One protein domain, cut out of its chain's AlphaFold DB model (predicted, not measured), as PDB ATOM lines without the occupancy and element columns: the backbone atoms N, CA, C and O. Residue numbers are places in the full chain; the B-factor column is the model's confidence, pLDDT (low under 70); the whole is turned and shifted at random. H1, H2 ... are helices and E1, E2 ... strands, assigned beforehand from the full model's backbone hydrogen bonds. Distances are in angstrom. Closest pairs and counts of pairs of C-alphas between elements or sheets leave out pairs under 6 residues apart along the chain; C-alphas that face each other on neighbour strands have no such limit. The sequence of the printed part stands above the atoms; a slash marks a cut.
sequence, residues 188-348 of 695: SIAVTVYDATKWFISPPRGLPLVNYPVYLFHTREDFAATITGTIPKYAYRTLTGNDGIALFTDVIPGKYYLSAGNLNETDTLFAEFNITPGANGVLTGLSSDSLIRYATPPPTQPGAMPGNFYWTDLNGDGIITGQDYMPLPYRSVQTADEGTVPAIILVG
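What this domain is: This is residues 188 to 348 of the 695 residues of the protein "SusD family protein" of Niabella drilacis (strain DSM 25811 / CCM 8410 / LMG 26954 / E90) (UniProt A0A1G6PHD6). With little regular structure, the model is a sandwich of two strongly twisted sheets, E3 E2 E5 E9, antiparallel, and E4 E1 E10, mixed, with H1 over the first; a loop-rich part, residues 261 to 331, holds E6 and the hairpin E7 and E8. The printed part has 161 residues, under half in named elements, mostly strand: one helix and ten strands, H1 following E2. It is compact, radius of gyration of the C-alphas 15.9 A, spanning 44 by 40 by 29 A.

Where its parts are: E1, residues 188 to 195, 22.9 A long, begins at C-alpha 188 (49.687, 73.852, 23.979). E2 is 213 to 217, H1 220 to 228, E3 236 to 239, E4 245 to 251, E5 255 to 260, E6 283 to 285, E7 288 to 291, E8 309 to 311, E9 332 to 334. E10, 340 to 347, ends at C-alpha 347 (47.293, 64.081, 43.464).

How they stand to each other: E1 and E10 are parallel, N 192 and O 343 within hydrogen-bond range at 2.8 A. H1, every O i to N i+4 pair within range, is over E2, height over the sheet 10.2 A.

The domain as a whole: The printed part has no cut. Long links include E5 to E6. Confidence is low at, among others, residues 264 to 280.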
ATOM      1  N   SER A 188      49.853  73.564  22.554       88.44
ATOM      2  CA  SER A 188      49.687  73.852  23.979       88.44
ATOM      3  C   SER A 188      49.341  72.572  24.738       88.44
ATOM      4  O   SER A 188      48.760  71.645  24.170       88.44
ATOM      5  N   ILE A 189      49.668  72.506  26.028       93.12
ATOM      6  CA  ILE A 189      49.182  71.453  26.935       93.12
ATOM      7  C   ILE A 189      48.384  72.125  28.044       93.12
ATOM      8  O   ILE A 189      48.879  73.053  28.676       93.12
ATOM      9  N   ALA A 190      47.180  71.632  28.316       95.44
ATOM     10  CA  ALA A 190      46.377  72.042  29.462       95.44
ATOM     11  C   ALA A 190      46.312  70.890  30.472       95.44
ATOM     12  O   ALA A 190      45.555  69.938  30.282       95.44
ATOM     13  N   VAL A 191      47.112  70.948  31.538       95.06
ATOM     14  CA  VAL A 191      47.115  69.917  32.589       95.06
ATOM     15  C   VAL A 191      46.187  70.342  33.722       95.06
ATOM     16  O   VAL A 191      46.509  71.263  34.465       95.06
ATOM     17  N   THR A 192      45.050  69.669  33.886       93.94
ATOM     18  CA  THR A 192      44.191  69.862  35.064       93.94
ATOM     19  C   THR A 192      44.718  69.021  36.222       93.94
ATOM     20  O   THR A 192      44.907  67.814  36.054       93.94
ATOM     21  N   VAL A 193      44.932  69.622  37.392       90.50
ATOM     22  CA  VAL A 193      45.345  68.891  38.600       90.50
ATOM     23  C   VAL A 193      44.203  68.876  39.607       90.50
ATOM     24  O   VAL A 193      43.712  69.935  39.990       90.50
ATOM     25  N   TYR A 194      43.803  67.687  40.058       87.12
ATOM     26  CA  TYR A 194      42.815  67.521  41.124       87.12
ATOM     27  C   TYR A 194      43.460  66.995  42.403       87.12
ATOM     28  O   TYR A 194      44.243  66.046  42.360       87.12
ATOM     29  N   ASP A 195      43.062  67.567  43.533       82.56
ATOM     30  CA  ASP A 195      43.216  66.987  44.860       82.56
ATOM     31  C   ASP A 195      42.222  65.832  45.007       82.56
ATOM     32  O   ASP A 195      41.056  66.033  45.360       82.56
ATOM     33  N   ALA A 196      42.697  64.627  44.701       77.25
ATOM     34  CA  ALA A 196      41.944  63.384  44.783       77.25
ATOM     35  C   ALA A 196      41.509  63.049  46.210       77.25
ATOM     36  O   ALA A 196      40.552  62.297  46.373       77.25
ATOM     37  N   THR A 197      42.146  63.636  47.232       68.69
ATOM     38  CA  THR A 197      41.637  63.507  48.597       68.69
ATOM     39  C   THR A 197      40.267  64.190  48.686       68.69
ATOM     40  O   THR A 197      39.313  63.606  49.169       68.69
ATOM     41  N   LYS A 198      40.048  65.365  48.089       69.81
ATOM     42  CA  LYS A 198      38.758  66.083  48.195       69.81
ATOM     43  C   LYS A 198      37.670  65.551  47.243       69.81
ATOM     44  O   LYS A 198      36.986  66.336  46.584       69.81
ATOM     45  N   TRP A 199      37.545  64.227  47.127       68.38
ATOM     46  CA  TRP A 199      36.615  63.519  46.244       68.38
ATOM     47  C   TRP A 199      35.154  63.595  46.695       68.38
ATOM     48  O   TRP A 199      34.826  63.465  47.871       68.38
ATOM     49  N   PHE A 200      34.271  63.724  45.704       59.66
ATOM     50  CA  PHE A 200      32.821  63.604  45.826       59.66
ATOM     51  C   PHE A 200      32.284  62.872  44.590       59.66
ATOM     52  O   PHE A 200      32.948  62.833  43.556       59.66
ATOM     53  N   ILE A 201      31.050  62.362  44.640       51.66
ATOM     54  CA  ILE A 201      30.399  61.713  43.480       51.66
ATOM     55  C   ILE A 201      30.301  62.675  42.278       51.66
ATOM     56  O   ILE A 201      30.441  62.260  41.127       51.66
ATOM     57  N   SER A 202      30.151  63.976  42.539       48.38
ATOM     58  CA  SER A 202      30.312  65.040  41.548       48.38
ATOM     59  C   SER A 202      31.012  66.248  42.192       48.38
ATOM     60  O   SER A 202      30.447  66.810  43.130       48.38
ATOM     61  N   PRO A 203      32.217  66.662  41.742       58.09
ATOM     62  CA  PRO A 203      33.012  66.104  40.644       58.09
ATOM     63  C   PRO A 203      33.786  64.816  41.031       58.09
ATOM     64  O   PRO A 203      34.556  64.822  41.993       58.09
ATOM     65  N   PRO A 204      33.720  63.736  40.218       59.84
ATOM     66  CA  PRO A 204      34.231  62.396  40.554       59.84
ATOM     67  C   PRO A 204      35.759  62.233  40.436       59.84
ATOM     68  O   PRO A 204      36.252  61.163  40.056       59.84
ATOM     69  N   ARG A 205      36.518  63.304  40.678       72.94
ATOM     70  CA  ARG A 205      37.990  63.365  40.605       72.94
ATOM     71  C   ARG A 205      38.637  64.143  41.753       72.94
ATOM     72  O   ARG A 205      39.858  64.159  41.814       72.94
ATOM     73  N   GLY A 206      37.849  64.761  42.633       78.00
ATOM     74  CA  GLY A 206      38.369  65.686  43.637       78.00
ATOM     75  C   GLY A 206      38.154  67.151  43.276       78.00
ATOM     76  O   GLY A 206      37.494  67.463  42.280       78.00
ATOM     77  N   LEU A 207      38.731  68.058  44.064       84.25
ATOM     78  CA  LEU A 207      38.698  69.498  43.782       84.25
ATOM     79  C   LEU A 207      39.921  69.930  42.958       84.25
ATOM     80  O   LEU A 207      41.020  69.453  43.238       84.25
ATOM     81  N   PRO A 208      39.782  70.837  41.972       88.75
ATOM     82  CA  PRO A 208      40.931  71.375  41.249       88.75
ATOM     83  C   PRO A 208      41.894  72.111  42.196       88.75
ATOM     84  O   PRO A 208      41.460  72.866  43.069       88.75
ATOM     85  N   LEU A 209      43.202  71.902  42.034       87.62
ATOM     86  CA  LEU A 209      44.229  72.568  42.837       87.62
ATOM     87  C   LEU A 209      44.707  73.850  42.172       87.62
ATOM     88  O   LEU A 209      45.122  73.819  41.020       87.62
ATOM     89  N   VAL A 210      44.722  74.951  42.920       92.38
ATOM     90  CA  VAL A 210      45.131  76.291  42.464       92.38
ATOM     91  C   VAL A 210      46.568  76.593  42.900       92.38
ATOM     92  O   VAL A 210      46.974  76.193  43.990       92.38
ATOM     93  N   ASN A 211      47.335  77.322  42.076       92.75
ATOM     94  CA  ASN A 211      48.750  77.666  42.302       92.75
ATOM     95  C   ASN A 211      49.676  76.447  42.497       92.75
ATOM     96  O   ASN A 211      50.743  76.546  43.105       92.75
ATOM     97  N   TYR A 212      49.281  75.292  41.967       90.81
ATOM     98  CA  TYR A 212      49.967  74.025  42.167       90.81
ATOM     99  C   TYR A 212      50.974  73.766  41.037       90.81
ATOM    100  O   TYR A 212      50.641  73.960  39.866       90.81
ATOM    101  N   PRO A 213      52.219  73.367  41.341       92.50
ATOM    102  CA  PRO A 213      53.270  73.260  40.336       92.50
ATOM    103  C   PRO A 213      53.118  72.024  39.447       92.50
ATOM    104  O   PRO A 213      52.940  70.913  39.943       92.50
ATOM    105  N   VAL A 214      53.267  72.219  38.135       93.25
ATOM    106  CA  VAL A 214      53.209  71.171  37.104       93.25
ATOM    107  C   VAL A 214      54.445  71.240  36.212       93.25
ATOM    108  O   VAL A 214      54.917  72.327  35.870       93.25
ATOM    109  N   TYR A 215      54.953  70.073  35.817       93.00
ATOM    110  CA  TYR A 215      56.215  69.889  35.104       93.00
ATOM    111  C   TYR A 215      56.043  68.970  33.892       93.00
ATOM    112  O   TYR A 215      55.341  67.957  33.957       93.00
ATOM    113  N   LEU A 216      56.750  69.306  32.814       92.81
ATOM    114  CA  LEU A 216      56.897  68.489  31.610       92.81
ATOM    115  C   LEU A 216      58.350  68.018  31.495       92.81
ATOM    116  O   LEU A 216      59.257  68.848  31.547       92.81
ATOM    117  N   PHE A 217      58.587  66.727  31.273       89.88
ATOM    118  CA  PHE A 217      59.928  66.156  31.069       89.88
ATOM    119  C   PHE A 217      60.049  65.500  29.689       89.88
ATOM    120  O   PHE A 217      59.111  64.843  29.239       89.88
ATOM    121  N   HIS A 218      61.201  65.633  29.024       84.81
ATOM    122  CA  HIS A 218      61.470  64.948  27.748       84.81
ATOM    123  C   HIS A 218      61.680  63.436  27.922       84.81
ATOM    124  O   HIS A 218      61.335  62.644  27.040       84.81
ATOM    125  N   THR A 219      62.248  63.035  29.061       85.81
ATOM    126  CA  THR A 219      62.602  61.649  29.389       85.81
ATOM    127  C   THR A 219      62.212  61.317  30.836       85.81
ATOM    128  O   THR A 219      61.892  62.213  31.623       85.81
ATOM    129  N   ARG A 220      62.209  60.030  31.203       85.88
ATOM    130  CA  ARG A 220      61.950  59.605  32.594       85.88
ATOM    131  C   ARG A 220      63.204  59.710  33.458       85.88
ATOM    132  O   ARG A 220      63.125  59.891  34.665       85.88
ATOM    133  N   GLU A 221      64.354  59.665  32.809       85.94
ATOM    134  CA  GLU A 221      65.691  59.878  33.330       85.94
ATOM    135  C   GLU A 221      65.867  61.337  33.794       85.94
ATOM    136  O   GLU A 221      66.435  61.580  34.856       85.94
ATOM    137  N   ASP A 222      65.306  62.313  33.067       86.38
ATOM    138  CA  ASP A 222      65.266  63.720  33.494       86.38
ATOM    139  C   ASP A 222      64.392  63.923  34.740       86.38
ATOM    140  O   ASP A 222      64.764  64.677  35.642       86.38
ATOM    141  N   PHE A 223      63.255  63.223  34.826       86.31
ATOM    142  CA  PHE A 223      62.433  63.196  36.040       86.31
ATOM    143  C   PHE A 223      63.199  62.556  37.205       86.31
ATOM    144  O   PHE A 223      63.346  63.185  38.250       86.31
ATOM    145  N   ALA A 224      63.771  61.364  37.014       82.56
ATOM    146  CA  ALA A 224      64.552  60.666  38.033       82.56
ATOM    147  C   ALA A 224      65.723  61.514  38.557       82.56
ATOM    148  O   ALA A 224      65.900  61.649  39.768       82.56
ATOM    149  N   ALA A 225      66.471  62.164  37.662       82.56
ATOM    150  CA  ALA A 225      67.560  63.074  38.012       82.56
ATOM    151  C   ALA A 225      67.083  64.365  38.703       82.56
ATOM    152  O   ALA A 225      67.851  64.967  39.449       82.56
ATOM    153  N   THR A 226      65.833  64.783  38.479       83.81
ATOM    154  CA  THR A 226      65.218  65.923  39.177       83.81
ATOM    155  C   THR A 226      64.796  65.555  40.599       83.81
ATOM    156  O   THR A 226      64.968  66.371  41.494       83.81
ATOM    157  N   ILE A 227      64.281  64.339  40.818       78.75
ATOM    158  CA  ILE A 227      63.911  63.831  42.152       78.75
ATOM    159  C   ILE A 227      65.153  63.511  43.004       78.75
ATOM    160  O   ILE A 227      65.148  63.696  44.217       78.75
ATOM    161  N   THR A 228      66.224  63.008  42.383       75.06
ATOM    162  CA  THR A 228      67.424  62.502  43.089       75.06
ATOM    163  C   THR A 228      68.613  63.469  43.112       75.06
ATOM    164  O   THR A 228      69.623  63.178  43.754       75.06
ATOM    165  N   GLY A 229      68.525  64.606  42.416       69.94
ATOM    166  CA  GLY A 229      69.620  65.560  42.232       69.94
ATOM    167  C   GLY A 229      69.277  66.990  42.654       69.94
ATOM    168  O   GLY A 229      68.126  67.355  42.853       69.94
ATOM    169  N   THR A 230      70.300  67.839  42.761       61.69
ATOM    170  CA  THR A 230      70.164  69.250  43.173       61.69
ATOM    171  C   THR A 230      69.788  70.215  42.044       61.69
ATOM    172  O   THR A 230      69.520  71.384  42.316       61.69
ATOM    173  N   ILE A 231      69.776  69.765  40.783       74.00
ATOM    174  CA  ILE A 231      69.485  70.598  39.606       74.00
ATOM    175  C   ILE A 231      68.313  69.981  38.825       74.00
ATOM    176  O   ILE A 231      68.485  68.909  38.237       74.00
ATOM    177  N   PRO A 232      67.143  70.645  38.769       77.69
ATOM    178  CA  PRO A 232      66.003  70.168  37.992       77.69
ATOM    179  C   PRO A 232      66.266  70.119  36.481       77.69
ATOM    180  O   PRO A 232      66.898  71.013  35.922       77.69
ATOM    181  N   LYS A 233      65.711  69.099  35.814       85.50
ATOM    182  CA  LYS A 233      65.831  68.840  34.366       85.50
ATOM    183  C   LYS A 233      64.488  68.821  33.618       85.50
ATOM    184  O   LYS A 233      64.363  68.198  32.565       85.50
ATOM    185  N   TYR A 234      63.455  69.472  34.148       88.69
ATOM    186  CA  TYR A 234      62.195  69.623  33.413       88.69
ATOM    187  C   TYR A 234      62.381  70.495  32.160       88.69
ATOM    188  O   TYR A 234      63.151  71.452  32.155       88.69
ATOM    189  N   ALA A 235      61.636  70.175  31.105       88.44
ATOM    190  CA  ALA A 235      61.583  70.942  29.863       88.44
ATOM    191  C   ALA A 235      60.734  72.214  30.020       88.44
ATOM    192  O   ALA A 235      61.101  73.278  29.529       88.44
ATOM    193  N   TYR A 236      59.614  72.107  30.742       92.19
ATOM    194  CA  TYR A 236      58.725  73.226  31.052       92.19
ATOM    195  C   TYR A 236      58.167  73.075  32.469       92.19
ATOM    196  O   TYR A 236      57.962  71.959  32.950       92.19
ATOM    197  N   ARG A 237      57.862  74.206  33.110       93.50
ATOM    198  CA  ARG A 237      57.172  74.278  34.403       93.50
ATOM    199  C   ARG A 237      56.195  75.446  34.397       93.50
ATOM    200  O   ARG A 237      56.559  76.536  33.970       93.50
ATOM    201  N   THR A 238      54.998  75.239  34.933       95.38
ATOM    202  CA  THR A 238      54.045  76.319  35.233       95.38
ATOM    203  C   THR A 238      53.268  76.004  36.516       95.38
ATOM    204  O   THR A 238      53.492  74.960  37.137       95.38
ATOM    205  N   LEU A 239      52.402  76.917  36.952       95.62
ATOM    206  CA  LEU A 239      51.442  76.686  38.035       95.62
ATOM    207  C   LEU A 239      50.033  76.522  37.454       95.62
ATOM    208  O   LEU A 239      49.733  77.058  36.387       95.62
ATOM    209  N   THR A 240      49.160  75.816  38.164       96.25
ATOM    210  CA  THR A 240      47.728  75.792  37.855       96.25
ATOM    211  C   THR A 240      47.047  77.128  38.168       96.25
ATOM    212  O   THR A 240      47.337  77.765  39.185       96.25
ATOM    213  N   GLY A 241      46.110  77.538  37.310       92.25
ATOM    214  CA  GLY A 241      45.238  78.691  37.532       92.25
ATOM    215  C   GLY A 241      44.121  78.433  38.550       92.25
ATOM    216  O   GLY A 241      44.058  77.385  39.194       92.25
ATOM    217  N   ASN A 242      43.201  79.395  38.679       90.31
ATOM    218  CA  ASN A 242      42.022  79.301  39.561       90.31
ATOM    219  C   ASN A 242      41.015  78.211  39.133       90.31
ATOM    220  O   ASN A 242      40.168  77.806  39.923       90.31
ATOM    221  N   ASP A 243      41.108  77.751  37.889       86.69
ATOM    222  CA  ASP A 243      40.394  76.612  37.303       86.69
ATOM    223  C   ASP A 243      41.081  75.258  37.579       86.69
ATOM    224  O   ASP A 243      40.563  74.202  37.215       86.69
ATOM    225  N   GLY A 244      42.257  75.280  38.214       92.56
ATOM    226  CA  GLY A 244      43.126  74.128  38.417       92.56
ATOM    227  C   GLY A 244      43.852  73.649  37.160       92.56
ATOM    228  O   GLY A 244      44.372  72.530  37.153       92.56
ATOM    229  N   ILE A 245      43.911  74.470  36.105       96.06
ATOM    230  CA  ILE A 245      44.571  74.143  34.839       96.06
ATOM    231  C   ILE A 245      45.937  74.826  34.764       96.06
ATOM    232  O   ILE A 245      46.068  76.045  34.829       96.06
ATOM    233  N   ALA A 246      46.981  74.023  34.587       96.75
ATOM    234  CA  ALA A 246      48.310  74.464  34.196       96.75
ATOM    235  C   ALA A 246      48.381  74.498  32.664       96.75
ATOM    236  O   ALA A 246      48.527  73.456  32.016       96.75
ATOM    237  N   LEU A 247      48.236  75.694  32.086       95.56
ATOM    238  CA  LEU A 247      48.359  75.911  30.646       95.56
ATOM    239  C   LEU A 247      49.821  76.184  30.273       95.56
ATOM    240  O   LEU A 247      50.408  77.192  30.666       95.56
ATOM    241  N   PHE A 248      50.389  75.288  29.476       93.25
ATOM    242  CA  PHE A 248      51.663  75.467  28.799       93.25
ATOM    243  C   PHE A 248      51.374  75.925  27.370       93.25
ATOM    244  O   PHE A 248      50.855  75.137  26.578       93.25
ATOM    245  N   THR A 249      51.696  77.175  27.040       88.31
ATOM    246  CA  THR A 249      51.710  77.658  25.651       88.31
ATOM    247  C   THR A 249      53.083  77.430  25.028       88.31
ATOM    248  O   THR A 249      54.050  77.102  25.717       88.31
ATOM    249  N   ASP A 250      53.172  77.616  23.712       83.50
ATOM    250  CA  ASP A 250      54.433  77.598  22.970       83.50
ATOM    251  C   ASP A 250      55.229  76.275  23.057       83.50
ATOM    252  O   ASP A 250      56.433  76.252  22.783       83.50
ATOM    253  N   VAL A 251      54.567  75.166  23.405       84.62
ATOM    254  CA  VAL A 251      55.212  73.867  23.620       84.62
ATOM    255  C   VAL A 251      55.620  73.271  22.282       84.62
ATOM    256  O   VAL A 251      54.789  73.008  21.408       84.62
ATOM    257  N   ILE A 252      56.915  72.999  22.139       78.06
ATOM    258  CA  ILE A 252      57.445  72.356  20.938       78.06
ATOM    259  C   ILE A 252      56.858  70.933  20.826       78.06
ATOM    260  O   ILE A 252      56.895  70.200  21.823       78.06
ATOM    261  N   PRO A 253      56.331  70.515  19.659       77.38
ATOM    262  CA  PRO A 253      55.762  69.186  19.447       77.38
ATOM    263  C   PRO A 253      56.699  68.052  19.884       77.38
ATOM    264  O   PRO A 253      57.875  68.017  19.520       77.38
ATOM    265  N   GLY A 254      56.186  67.154  20.728       77.31
ATOM    266  CA  GLY A 254      56.991  66.163  21.434       77.31
ATOM    267  C   GLY A 254      56.195  65.344  22.453       77.31
ATOM    268  O   GLY A 254      55.124  65.744  22.908       77.31
ATOM    269  N   LYS A 255      56.720  64.167  22.808       84.06
ATOM    270  CA  LYS A 255      56.195  63.367  23.919       84.06
ATOM    271  C   LYS A 255      56.757  63.901  25.233       84.06
ATOM    272  O   LYS A 255      57.975  63.893  25.404       84.06
ATOM    273  N   TYR A 256      55.892  64.306  26.155       89.69
ATOM    274  CA  TYR A 256      56.273  64.819  27.470       89.69
ATOM    275  C   TYR A 256      55.718  63.938  28.583       89.69
ATOM    276  O   TYR A 256      54.534  63.603  28.578       89.69
ATOM    277  N   TYR A 257      56.560  63.592  29.553       90.12
ATOM    278  CA  TYR A 257      56.146  62.936  30.792       90.12
ATOM    279  C   TYR A 257      55.674  63.982  31.800       90.12
ATOM    280  O   TYR A 257      56.271  65.056  31.907       90.12
ATOM    281  N   LEU A 258      54.587  63.676  32.507       90.75
ATOM    282  CA  LEU A 258      53.869  64.632  33.348       90.75
ATOM    283  C   LEU A 258      54.105  64.376  34.834       90.75
ATOM    284  O   LEU A 258      53.966  63.247  35.295       90.75
ATOM    285  N   SER A 259      54.360  65.436  35.598       88.81
ATOM    286  CA  SER A 259      54.321  65.399  37.063       88.81
ATOM    287  C   SER A 259      53.722  66.692  37.614       88.81
ATOM    288  O   SER A 259      53.832  67.746  36.986       88.81
ATOM    289  N   ALA A 260      53.099  66.621  38.788       88.00
ATOM    290  CA  ALA A 260      52.651  67.781  39.545       88.00
ATOM    291  C   ALA A 260      52.961  67.562  41.024       88.00
ATOM    292  O   ALA A 260      52.763  66.454  41.523       88.00
ATOM    293  N   GLY A 261      53.434  68.603  41.709       83.88
ATOM    294  CA  GLY A 261      53.813  68.497  43.116       83.88
ATOM    295  C   GLY A 261      55.059  69.261  43.538       83.88
ATOM    296  O   GLY A 261      55.810  69.806  42.721       83.88
ATOM    297  N   ASN A 262      55.308  69.280  44.842       75.88
ATOM    298  CA  ASN A 262      56.625  69.637  45.340       75.88
ATOM    299  C   ASN A 262      57.532  68.407  45.210       75.88
ATOM    300  O   ASN A 262      57.416  67.460  45.974       75.88
ATOM    301  N   LEU A 263      58.416  68.425  44.211       70.62
ATOM    302  CA  LEU A 263      59.241  67.278  43.808       70.62
ATOM    303  C   LEU A 263      60.224  66.794  44.894       70.62
ATOM    304  O   LEU A 263      60.794  65.717  44.751       70.62
ATOM    305  N   ASN A 264      60.399  67.576  45.965       59.09
ATOM    306  CA  ASN A 264      61.259  67.268  47.108       59.09
ATOM    307  C   ASN A 264      60.477  66.790  48.349       59.09
ATOM    308  O   ASN A 264      61.094  66.408  49.342       59.09
ATOM    309  N   GLU A 265      59.144  66.847  48.330       54.31
ATOM    310  CA  GLU A 265      58.287  66.389  49.426       54.31
ATOM    311  C   GLU A 265      57.641  65.056  49.047       54.31
ATOM    312  O   GLU A 265      57.209  64.845  47.916       54.31
ATOM    313  N   THR A 266      57.523  64.150  50.015       46.56
ATOM    314  CA  THR A 266      56.842  62.861  49.823       46.56
ATOM    315  C   THR A 266      55.332  63.013  49.597       46.56
ATOM    316  O   THR A 266      54.669  62.056  49.213       46.56
ATOM    317  N   ASP A 267      54.781  64.213  49.774       43.78
ATOM    318  CA  ASP A 267      53.347  64.513  49.836       43.78
ATOM    319  C   ASP A 267      52.563  64.359  48.521       43.78
ATOM    320  O   ASP A 267      51.366  64.649  48.481       43.78
ATOM    321  N   THR A 268      53.191  63.873  47.448       47.19
ATOM    322  CA  THR A 268      52.551  63.743  46.135       47.19
ATOM    323  C   THR A 268      52.684  62.337  45.566       47.19
ATOM    324  O   THR A 268      53.782  61.943  45.186       47.19
ATOM    325  N   LEU A 269      51.557  61.615  45.464       51.31
ATOM    326  CA  LEU A 269      51.342  60.350  44.727       51.31
ATOM    327  C   LEU A 269      52.182  59.114  45.105       51.31
ATOM    328  O   LEU A 269      51.797  58.010  44.730       51.31
ATOM    329  N   PHE A 270      53.312  59.263  45.798       52.25
ATOM    330  CA  PHE A 270      54.360  58.234  45.829       52.25
ATOM    331  C   PHE A 270      54.878  57.869  47.235       52.25
ATOM    332  O   PHE A 270      55.807  57.071  47.347       52.25
ATOM    333  N   ALA A 271      54.303  58.434  48.307       42.91
ATOM    334  CA  ALA A 271      54.783  58.246  49.684       42.91
ATOM    335  C   ALA A 271      54.744  56.795  50.193       42.91
ATOM    336  O   ALA A 271      55.592  56.414  50.994       42.91
ATOM    337  N   GLU A 272      53.740  56.012  49.787       42.41
ATOM    338  CA  GLU A 272      53.390  54.758  50.479       42.41
ATOM    339  C   GLU A 272      53.902  53.496  49.768       42.41
ATOM    340  O   GLU A 272      54.094  52.463  50.408       42.41
ATOM    341  N   PHE A 273      54.235  53.589  48.477       50.12
ATOM    342  CA  PHE A 273      54.754  52.475  47.677       50.12
ATOM    343  C   PHE A 273      56.149  52.789  47.129       50.12
ATOM    344  O   PHE A 273      56.324  53.029  45.937       50.12
ATOM    345  N   ASN A 274      57.128  52.791  48.048       53.94
ATOM    346  CA  ASN A 274      58.585  52.851  47.845       53.94
ATOM    347  C   ASN A 274      59.043  53.073  46.392       53.94
ATOM    348  O   ASN A 274      59.311  52.103  45.670       53.94
ATOM    349  N   ILE A 275      59.211  54.344  45.996       65.31
ATOM    350  CA  ILE A 275      59.900  54.691  44.749       65.31
ATOM    351  C   ILE A 275      61.264  53.998  44.760       65.31
ATOM    352  O   ILE A 275      62.133  54.324  45.570       65.31
ATOM    353  N   THR A 276      61.459  53.052  43.847       64.25
ATOM    354  CA  THR A 276      62.691  52.264  43.791       64.25
ATOM    355  C   THR A 276      63.533  52.706  42.591       64.25
ATOM    356  O   THR A 276      62.985  52.877  41.496       64.25
ATOM    357  N   PRO A 277      64.859  52.898  42.742       67.06
ATOM    358  CA  PRO A 277      65.754  53.073  41.604       67.06
ATOM    359  C   PRO A 277      65.744  51.815  40.728       67.06
ATOM    360  O   PRO A 277      66.224  50.757  41.134       67.06
ATOM    361  N   GLY A 278      65.189  51.916  39.522       63.50
ATOM    362  CA  GLY A 278      65.248  50.847  38.531       63.50
ATOM    363  C   GLY A 278      66.658  50.684  37.961       63.50
ATOM    364  O   GLY A 278      67.458  51.621  37.956       63.50
ATOM    365  N   ALA A 279      66.947  49.502  37.407       59.28
ATOM    366  CA  ALA A 279      68.278  49.120  36.914       59.28
ATOM    367  C   ALA A 279      68.897  50.082  35.872       59.28
ATOM    368  O   ALA A 279      70.114  50.099  35.704       59.28
ATOM    369  N   ASN A 280      68.073  50.899  35.206       66.56
ATOM    370  CA  ASN A 280      68.485  51.840  34.161       66.56
ATOM    371  C   ASN A 280      68.532  53.311  34.636       66.56
ATOM    372  O   ASN A 280      68.608  54.214  33.809       66.56
ATOM    373  N   GLY A 281      68.436  53.581  35.945       72.81
ATOM    374  CA  GLY A 281      68.407  54.950  36.490       72.81
ATOM    375  C   GLY A 281      67.050  55.660  36.379       72.81
ATOM    376  O   GLY A 281      66.951  56.851  36.667       72.81
ATOM    377  N   VAL A 282      65.997  54.935  35.992       82.00
ATOM    378  CA  VAL A 282      64.604  55.402  35.988       82.00
ATOM    379  C   VAL A 282      63.905  54.938  37.263       82.00
ATOM    380  O   VAL A 282      64.084  53.800  37.689       82.00
ATOM    381  N   LEU A 283      63.095  55.808  37.863       84.12
ATOM    382  CA  LEU A 283      62.284  55.478  39.035       84.12
ATOM    383  C   LEU A 283      61.092  54.589  38.653       84.12
ATOM    384  O   LEU A 283      60.496  54.795  37.595       84.12
ATOM    385  N   THR A 284      60.705  53.647  39.513       84.12
ATOM    386  CA  THR A 284      59.503  52.815  39.319       84.12
ATOM    387  C   THR A 284      58.513  52.929  40.478       84.12
ATOM    388  O   THR A 284      58.894  53.263  41.601       84.12
ATOM    389  N   GLY A 285      57.234  52.677  40.187       81.25
ATOM    390  CA  GLY A 285      56.134  52.669  41.154       81.25
ATOM    391  C   GLY A 285      54.780  52.405  40.485       81.25
ATOM    392  O   GLY A 285      54.718  52.154  39.280       81.25
ATOM    393  N   LEU A 286      53.701  52.454  41.265       78.94
ATOM    394  CA  LEU A 286      52.340  52.175  40.793       78.94
ATOM    395  C   LEU A 286      51.764  53.302  39.918       78.94
ATOM    396  O   LEU A 286      52.137  54.473  40.036       78.94
ATOM    397  N   SER A 287      50.803  52.945  39.064       80.38
ATOM    398  CA  SER A 287      50.018  53.880  38.252       80.38
ATOM    399  C   SER A 287      48.531  53.798  38.554       80.38
ATOM    400  O   SER A 287      47.994  52.723  38.812       80.38
ATOM    401  N   SER A 288      47.849  54.933  38.437       78.62
ATOM    402  CA  SER A 288      46.394  55.021  38.544       78.62
ATOM    403  C   SER A 288      45.840  56.069  37.579       78.62
ATOM    404  O   SER A 288      46.290  57.225  37.540       78.62
ATOM    405  N   ASP A 289      44.853  55.663  36.774       67.25
ATOM    406  CA  ASP A 289      44.188  56.535  35.795       67.25
ATOM    407  C   ASP A 289      42.845  57.097  36.278       67.25
ATOM    408  O   ASP A 289      42.400  58.141  35.791       67.25
ATOM    409  N   SER A 290      42.245  56.464  37.285       72.88
ATOM    410  CA  SER A 290      41.000  56.876  37.926       72.88
ATOM    411  C   SER A 290      41.070  56.618  39.429       72.88
ATOM    412  O   SER A 290      41.926  55.883  39.919       72.88
ATOM    413  N   LEU A 291      40.112  57.189  40.146       73.31
ATOM    414  CA  LEU A 291      39.695  56.679  41.445       73.31
ATOM    415  C   LEU A 291      38.705  55.531  41.230       73.31
ATOM    416  O   LEU A 291      38.044  55.474  40.182       73.31
ATOM    417  N   ILE A 292      38.585  54.633  42.205       68.62
ATOM    418  CA  ILE A 292      37.545  53.611  42.224       68.62
ATOM    419  C   ILE A 292      36.197  54.327  42.197       68.62
ATOM    420  O   ILE A 292      35.881  55.161  43.045       68.62
ATOM    421  N   ARG A 293      35.404  53.983  41.191       62.97
ATOM    422  CA  ARG A 293      33.973  54.279  41.103       62.97
ATOM    423  C   ARG A 293      33.244  52.946  41.215       62.97
ATOM    424  O   ARG A 293      33.883  51.905  41.068       62.97
ATOM    425  N   TYR A 294      31.936  52.967  41.446       55.00
ATOM    426  CA  TYR A 294      31.122  51.753  41.509       55.00
ATOM    427  C   TYR A 294      31.184  50.975  40.191       55.00
ATOM    428  O   TYR A 294      30.445  51.241  39.246       55.00
ATOM    429  N   ALA A 295      32.108  50.021  40.138       47.31
ATOM    430  CA  ALA A 295      32.212  49.006  39.115       47.31
ATOM    431  C   ALA A 295      31.640  47.710  39.691       47.31
ATOM    432  O   ALA A 295      31.974  47.306  40.805       47.31
ATOM    433  N   THR A 296      30.769  47.065  38.926       41.19
ATOM    434  CA  THR A 296      30.329  45.692  39.172       41.19
ATOM    435  C   THR A 296      30.982  44.794  38.120       41.19
ATOM    436  O   THR A 296      30.641  44.949  36.944       41.19
ATOM    437  N   PRO A 297      31.881  43.861  38.489       46.84
ATOM    438  CA  PRO A 297      32.390  43.582  39.839       46.84
ATOM    439  C   PRO A 297      33.404  44.638  40.340       46.84
ATOM    440  O   PRO A 297      34.013  45.329  39.520       46.84
ATOM    441  N   PRO A 298      33.603  44.764  41.668       50.03
ATOM    442  CA  PRO A 298      34.632  45.637  42.232       50.03
ATOM    443  C   PRO A 298      36.045  45.128  41.886       50.03
ATOM    444  O   PRO A 298      36.223  43.920  41.709       50.03
ATOM    445  N   PRO A 299      37.058  46.014  41.807       57.91
ATOM    446  CA  PRO A 299      38.437  45.595  41.575       57.91
ATOM    447  C   PRO A 299      38.949  44.695  42.704       57.91
ATOM    448  O   PRO A 299      38.627  44.900  43.873       57.91
ATOM    449  N   THR A 300      39.783  43.721  42.345       57.62
ATOM    450  CA  THR A 300      40.343  42.695  43.244       57.62
ATOM    451  C   THR A 300      41.359  43.226  44.256       57.62
ATOM    452  O   THR A 300      41.689  42.515  45.204       57.62
ATOM    453  N   GLN A 301      41.831  44.467  44.087       62.28
ATOM    454  CA  GLN A 301      42.829  45.075  44.964       62.28
ATOM    455  C   GLN A 301      42.362  45.102  46.441       62.28
ATOM    456  O   GLN A 301      41.253  45.571  46.732       62.28
ATOM    457  N   PRO A 302      43.182  44.626  47.401       50.75
ATOM    458  CA  PRO A 302      42.826  44.639  48.818       50.75
ATOM    459  C   PRO A 302      42.494  46.049  49.324       50.75
ATOM    460  O   PRO A 302      43.242  46.992  49.091       50.75
ATOM    461  N   GLY A 303      41.373  46.201  50.037       52.62
ATOM    462  CA  GLY A 303      40.953  47.494  50.597       52.62
ATOM    463  C   GLY A 303      40.282  48.459  49.608       52.62
ATOM    464  O   GLY A 303      40.116  49.631  49.933       52.62
ATOM    465  N   ALA A 304      39.876  47.993  48.422       56.03
ATOM    466  CA  ALA A 304      39.137  48.782  47.435       56.03
ATOM    467  C   ALA A 304      37.880  49.479  48.007       56.03
ATOM    468  O   ALA A 304      36.862  48.829  48.255       56.03
ATOM    469  N   MET A 305      37.911  50.811  48.131       58.72
ATOM    470  CA  MET A 305      36.744  51.650  48.433       58.72
ATOM    471  C   MET A 305      36.550  52.761  47.385       58.72
ATOM    472  O   MET A 305      37.537  53.296  46.875       58.72
ATOM    473  N   PRO A 306      35.301  53.145  47.060       60.88
ATOM    474  CA  PRO A 306      35.000  54.310  46.228       60.88
ATOM    475  C   PRO A 306      35.741  55.564  46.714       60.88
ATOM    476  O   PRO A 306      35.684  55.901  47.892       60.88
ATOM    477  N   GLY A 307      36.449  56.237  45.803       63.88
ATOM    478  CA  GLY A 307      37.330  57.367  46.126       63.88
ATOM    479  C   GLY A 307      38.815  57.014  46.316       63.88
ATOM    480  O   GLY A 307      39.647  57.888  46.096       63.88
ATOM    481  N   ASN A 308      39.179  55.758  46.611       70.12
ATOM    482  CA  ASN A 308      40.587  55.319  46.592       70.12
ATOM    483  C   ASN A 308      41.140  55.340  45.159       70.12
ATOM    484  O   ASN A 308      40.374  55.321  44.193       70.12
ATOM    485  N   PHE A 309      42.460  55.295  44.984       76.56
ATOM    486  CA  PHE A 309      43.036  55.096  43.653       76.56
ATOM    487  C   PHE A 309      42.686  53.712  43.072       76.56
ATOM    488  O   PHE A 309      42.672  52.692  43.761       76.56
ATOM    489  N   TYR A 310      42.376  53.673  41.772       77.81
ATOM    490  CA  TYR A 310      42.319  52.426  41.013       77.81
ATOM    491  C   TYR A 310      43.729  52.153  40.488       77.81
ATOM    492  O   TYR A 310      44.150  52.779  39.509       77.81
ATOM    493  N   TRP A 311      44.468  51.272  41.162       79.94
ATOM    494  CA  TRP A 311      45.820  50.907  40.755       79.94
ATOM    495  C   TRP A 311      45.787  49.955  39.554       79.94
ATOM    496  O   TRP A 311      44.871  49.145  39.396       79.94
ATOM    497  N   THR A 312      46.765  50.085  38.663       81.12
ATOM    498  CA  THR A 312      46.911  49.198  37.507       81.12
ATOM    499  C   THR A 312      47.569  47.888  37.932       81.12
ATOM    500  O   THR A 312      48.760  47.872  38.212       81.12
ATOM    501  N   ASP A 313      46.796  46.807  37.930       80.56
ATOM    502  CA  ASP A 313      47.297  45.428  37.923       80.56
ATOM    503  C   ASP A 313      47.942  45.147  36.549       80.56
ATOM    504  O   ASP A 313      47.277  45.265  35.512       80.56
ATOM    505  N   LEU A 314      49.251  44.874  36.528       84.19
ATOM    506  CA  LEU A 314      50.026  44.642  35.302       84.19
ATOM    507  C   LEU A 314      50.265  43.165  35.015       84.19
ATOM    508  O   LEU A 314      50.464  42.806  33.851       84.19
ATOM    509  N   ASN A 315      50.297  42.325  36.049       83.81
ATOM    510  CA  ASN A 315      50.569  40.898  35.900       83.81
ATOM    511  C   ASN A 315      49.279  40.059  35.748       83.81
ATOM    512  O   ASN A 315      49.340  38.934  35.247       83.81
ATOM    513  N   GLY A 316      48.120  40.631  36.088       80.12
ATOM    514  CA  GLY A 316      46.793  40.028  35.999       80.12
ATOM    515  C   GLY A 316      46.453  39.056  37.132       80.12
ATOM    516  O   GLY A 316      45.531  38.256  36.962       80.12
ATOM    517  N   ASP A 317      47.195  39.065  38.245       77.38
ATOM    518  CA  ASP A 317      46.971  38.172  39.393       77.38
ATOM    519  C   ASP A 317      45.948  38.717  40.412       77.38
ATOM    520  O   ASP A 317      45.474  37.978  41.282       77.38
ATOM    521  N   GLY A 318      45.538  39.980  40.257       70.19
ATOM    522  CA  GLY A 318      44.564  40.665  41.096       70.19
ATOM    523  C   GLY A 318      45.124  41.280  42.382       70.19
ATOM    524  O   GLY A 318      44.338  41.868  43.135       70.19
ATOM    525  N   ILE A 319      46.431  41.172  42.643       73.25
ATOM    526  CA  ILE A 319      47.120  41.601  43.863       73.25
ATOM    527  C   ILE A 319      48.158  42.675  43.517       73.25
ATOM    528  O   ILE A 319      49.225  42.394  42.988       73.25
ATOM    529  N   ILE A 320      47.892  43.919  43.915       75.88
ATOM    530  CA  ILE A 320      48.814  45.036  43.673       75.88
ATOM    531  C   ILE A 320      50.090  44.873  44.518       75.88
ATOM    532  O   ILE A 320      50.052  44.949  45.749       75.88
ATOM    533  N   THR A 321      51.229  44.662  43.858       77.56
ATOM    534  CA  THR A 321      52.543  44.429  44.479       77.56
ATOM    535  C   THR A 321      53.675  45.185  43.764       77.56
ATOM    536  O   THR A 321      53.469  45.953  42.828       77.56
ATOM    537  N   GLY A 322      54.924  44.931  44.174       77.12
ATOM    538  CA  GLY A 322      56.119  45.380  43.450       77.12
ATOM    539  C   GLY A 322      56.280  44.801  42.035       77.12
ATOM    540  O   GLY A 322      57.152  45.264  41.305       77.12
ATOM    541  N   GLN A 323      55.480  43.799  41.636       81.94
ATOM    542  CA  GLN A 323      55.445  43.308  40.250       81.94
ATOM    543  C   GLN A 323      54.643  44.235  39.318       81.94
ATOM    544  O   GLN A 323      54.869  44.221  38.111       81.94
ATOM    545  N   ASP A 324      53.788  45.096  39.876       83.69
ATOM    546  CA  ASP A 324      52.944  46.055  39.146       83.69
ATOM    547  C   ASP A 324      53.600  47.433  38.990       83.69
ATOM    548  O   ASP A 324      52.988  48.415  38.564       83.69
ATOM    549  N   TYR A 325      54.880  47.528  39.350       84.88
ATOM    550  CA  TYR A 325      55.640  48.764  39.273       84.88
ATOM    551  C   TYR A 325      56.043  49.066  37.829       84.88
ATOM    552  O   TYR A 325      56.733  48.281  37.176       84.88
ATOM    553  N   MET A 326      55.706  50.265  37.357       84.69
ATOM    554  CA  MET A 326      56.074  50.750  36.029       84.69
ATOM    555  C   MET A 326      56.968  51.999  36.079       84.69
ATOM    556  O   MET A 326      57.047  52.670  37.112       84.69
ATOM    557  N   PRO A 327      57.655  52.345  34.973       87.12
ATOM    558  CA  PRO A 327      58.525  53.516  34.918       87.12
ATOM    559  C   PRO A 327      57.781  54.840  35.143       87.12
ATOM    560  O   PRO A 327      56.813  55.157  34.444       87.12
ATOM    561  N   LEU A 328      58.290  55.650  36.072       84.00
ATOM    562  CA  LEU A 328      57.733  56.944  36.457       84.00
ATOM    563  C   LEU A 328      58.399  58.117  35.701       84.00
ATOM    564  O   LEU A 328      59.604  58.077  35.456       84.00
ATOM    565  N   PRO A 329      57.646  59.178  35.344       86.31
ATOM    566  CA  PRO A 329      56.202  59.302  35.504       86.31
ATOM    567  C   PRO A 329      55.458  58.369  34.543       86.31
ATOM    568  O   PRO A 329      55.855  58.187  33.386       86.31
ATOM    569  N   TYR A 330      54.372  57.760  35.022       82.81
ATOM    570  CA  TYR A 330      53.582  56.835  34.210       82.81
ATOM    571  C   TYR A 330      52.778  57.582  33.134       82.81
ATOM    572  O   TYR A 330      52.695  57.126  31.993       82.81
ATOM    573  N   ARG A 331      52.276  58.786  33.453       86.50
ATOM    574  CA  ARG A 331      51.546  59.650  32.515       86.50
ATOM    575  C   ARG A 331      52.478  60.347  31.528       86.50
ATOM    576  O   ARG A 331      53.504  60.919  31.900       86.50
ATOM    577  N   SER A 332      52.056  60.376  30.267       89.62
ATOM    578  CA  SER A 332      52.678  61.191  29.225       89.62
ATOM    579  C   SER A 332      51.634  61.725  28.253       89.62
ATOM    580  O   SER A 332      50.607  61.084  28.047       89.62
ATOM    581  N   VAL A 333      51.922  62.866  27.637       88.44
ATOM    582  CA  VAL A 333      51.138  63.444  26.541       88.44
ATOM    583  C   VAL A 333      51.993  63.607  25.305       88.44
ATOM    584  O   VAL A 333      53.210  63.765  25.386       88.44
ATOM    585  N   GLN A 334      51.335  63.591  24.155       85.25
ATOM    586  CA  GLN A 334      51.941  63.866  22.870       85.25
ATOM    587  C   GLN A 334      51.402  65.207  22.379       85.25
ATOM    588  O   GLN A 334      50.232  65.286  22.014       85.25
ATOM    589  N   THR A 335      52.220  66.265  22.384       77.50
ATOM    590  CA  THR A 335      51.801  67.518  21.745       77.50
ATOM    591  C   THR A 335      51.758  67.341  20.243       77.50
ATOM    592  O   THR A 335      52.662  66.750  19.647       77.50
ATOM    593  N   ALA A 336      50.676  67.840  19.661       66.62
ATOM    594  CA  ALA A 336      50.544  68.032  18.234       66.62
ATOM    595  C   ALA A 336      51.025  69.434  17.853       66.62
ATOM    596  O   ALA A 336      51.237  70.308  18.695       66.62
ATOM    597  N   ASP A 337      51.177  69.614  16.553       59.81
ATOM    598  CA  ASP A 337      51.759  70.797  15.934       59.81
ATOM    599  C   ASP A 337      50.887  72.062  16.155       59.81
ATOM    600  O   ASP A 337      51.399  73.177  16.236       59.81
ATOM    601  N   GLU A 338      49.571  71.883  16.322       66.31
ATOM    602  CA  GLU A 338      48.579  72.929  16.601       66.31
ATOM    603  C   GLU A 338      47.529  72.425  17.610       66.31
ATOM    604  O   GLU A 338      47.285  71.220  17.721       66.31
ATOM    605  N   GLY A 339      46.872  73.355  18.311       74.44
ATOM    606  CA  GLY A 339      45.816  73.067  19.288       74.44
ATOM    607  C   GLY A 339      46.318  72.811  20.716       74.44
ATOM    608  O   GLY A 339      47.519  72.824  20.996       74.44
ATOM    609  N   THR A 340      45.372  72.591  21.632       85.25
ATOM    610  CA  THR A 340      45.643  72.342  23.057       85.25
ATOM    611  C   THR A 340      45.350  70.890  23.404       85.25
ATOM    612  O   THR A 340      44.218  70.434  23.260       85.25
ATOM    613  N   VAL A 341      46.354  70.170  23.906       90.00
ATOM    614  CA  VAL A 341      46.219  68.787  24.376       90.00
ATOM    615  C   VAL A 341      45.839  68.792  25.862       90.00
ATOM    616  O   VAL A 341      46.641  69.246  26.684       90.00
ATOM    617  N   PRO A 342      44.641  68.317  26.248       92.81
ATOM    618  CA  PRO A 342      44.252  68.230  27.647       92.81
ATOM    619  C   PRO A 342      44.919  67.033  28.334       92.81
ATOM    620  O   PRO A 342      45.073  65.960  27.748       92.81
ATOM    621  N   ALA A 343      45.256  67.198  29.607       90.75
ATOM    622  CA  ALA A 343      45.747  66.141  30.481       90.75
ATOM    623  C   ALA A 343      45.129  66.266  31.875       90.75
ATOM    624  O   ALA A 343      44.715  67.351  32.285       90.75
ATOM    625  N   ILE A 344      45.101  65.164  32.624       89.25
ATOM    626  CA  ILE A 344      44.640  65.148  34.014       89.25
ATOM    627  C   ILE A 344      45.709  64.492  34.884       89.25
ATOM    628  O   ILE A 344      46.211  63.418  34.552       89.25
ATOM    629  N   ILE A 345      46.018  65.124  36.014       87.31
ATOM    630  CA  ILE A 345      46.769  64.527  37.118       87.31
ATOM    631  C   ILE A 345      45.855  64.514  38.345       87.31
ATOM    632  O   ILE A 345      45.170  65.492  38.640       87.31
ATOM    633  N   LEU A 346      45.839  63.386  39.045       82.75
ATOM    634  CA  LEU A 346      45.194  63.223  40.342       82.75
ATOM    635  C   LEU A 346      46.313  63.187  41.383       82.75
ATOM    636  O   LEU A 346      47.192  62.341  41.260       82.75
ATOM    637  N   VAL A 347      46.316  64.087  42.363       79.81
ATOM    638  CA  VAL A 347      47.293  64.081  43.464       79.81
ATOM    639  C   VAL A 347      46.594  63.870  44.797       79.81
ATOM    640  O   VAL A 347      45.466  64.310  44.998       79.81
ATOM    641  N   GLY A 348      47.277  63.197  45.712       70.69
ATOM    642  CA  GLY A 348      46.804  62.926  47.061       70.69
ATOM    643  C   GLY A 348      47.732  61.949  47.771       70.69
ATOM    644  O   GLY A 348      48.672  61.423  47.165       70.69
TER     645      GLY A 348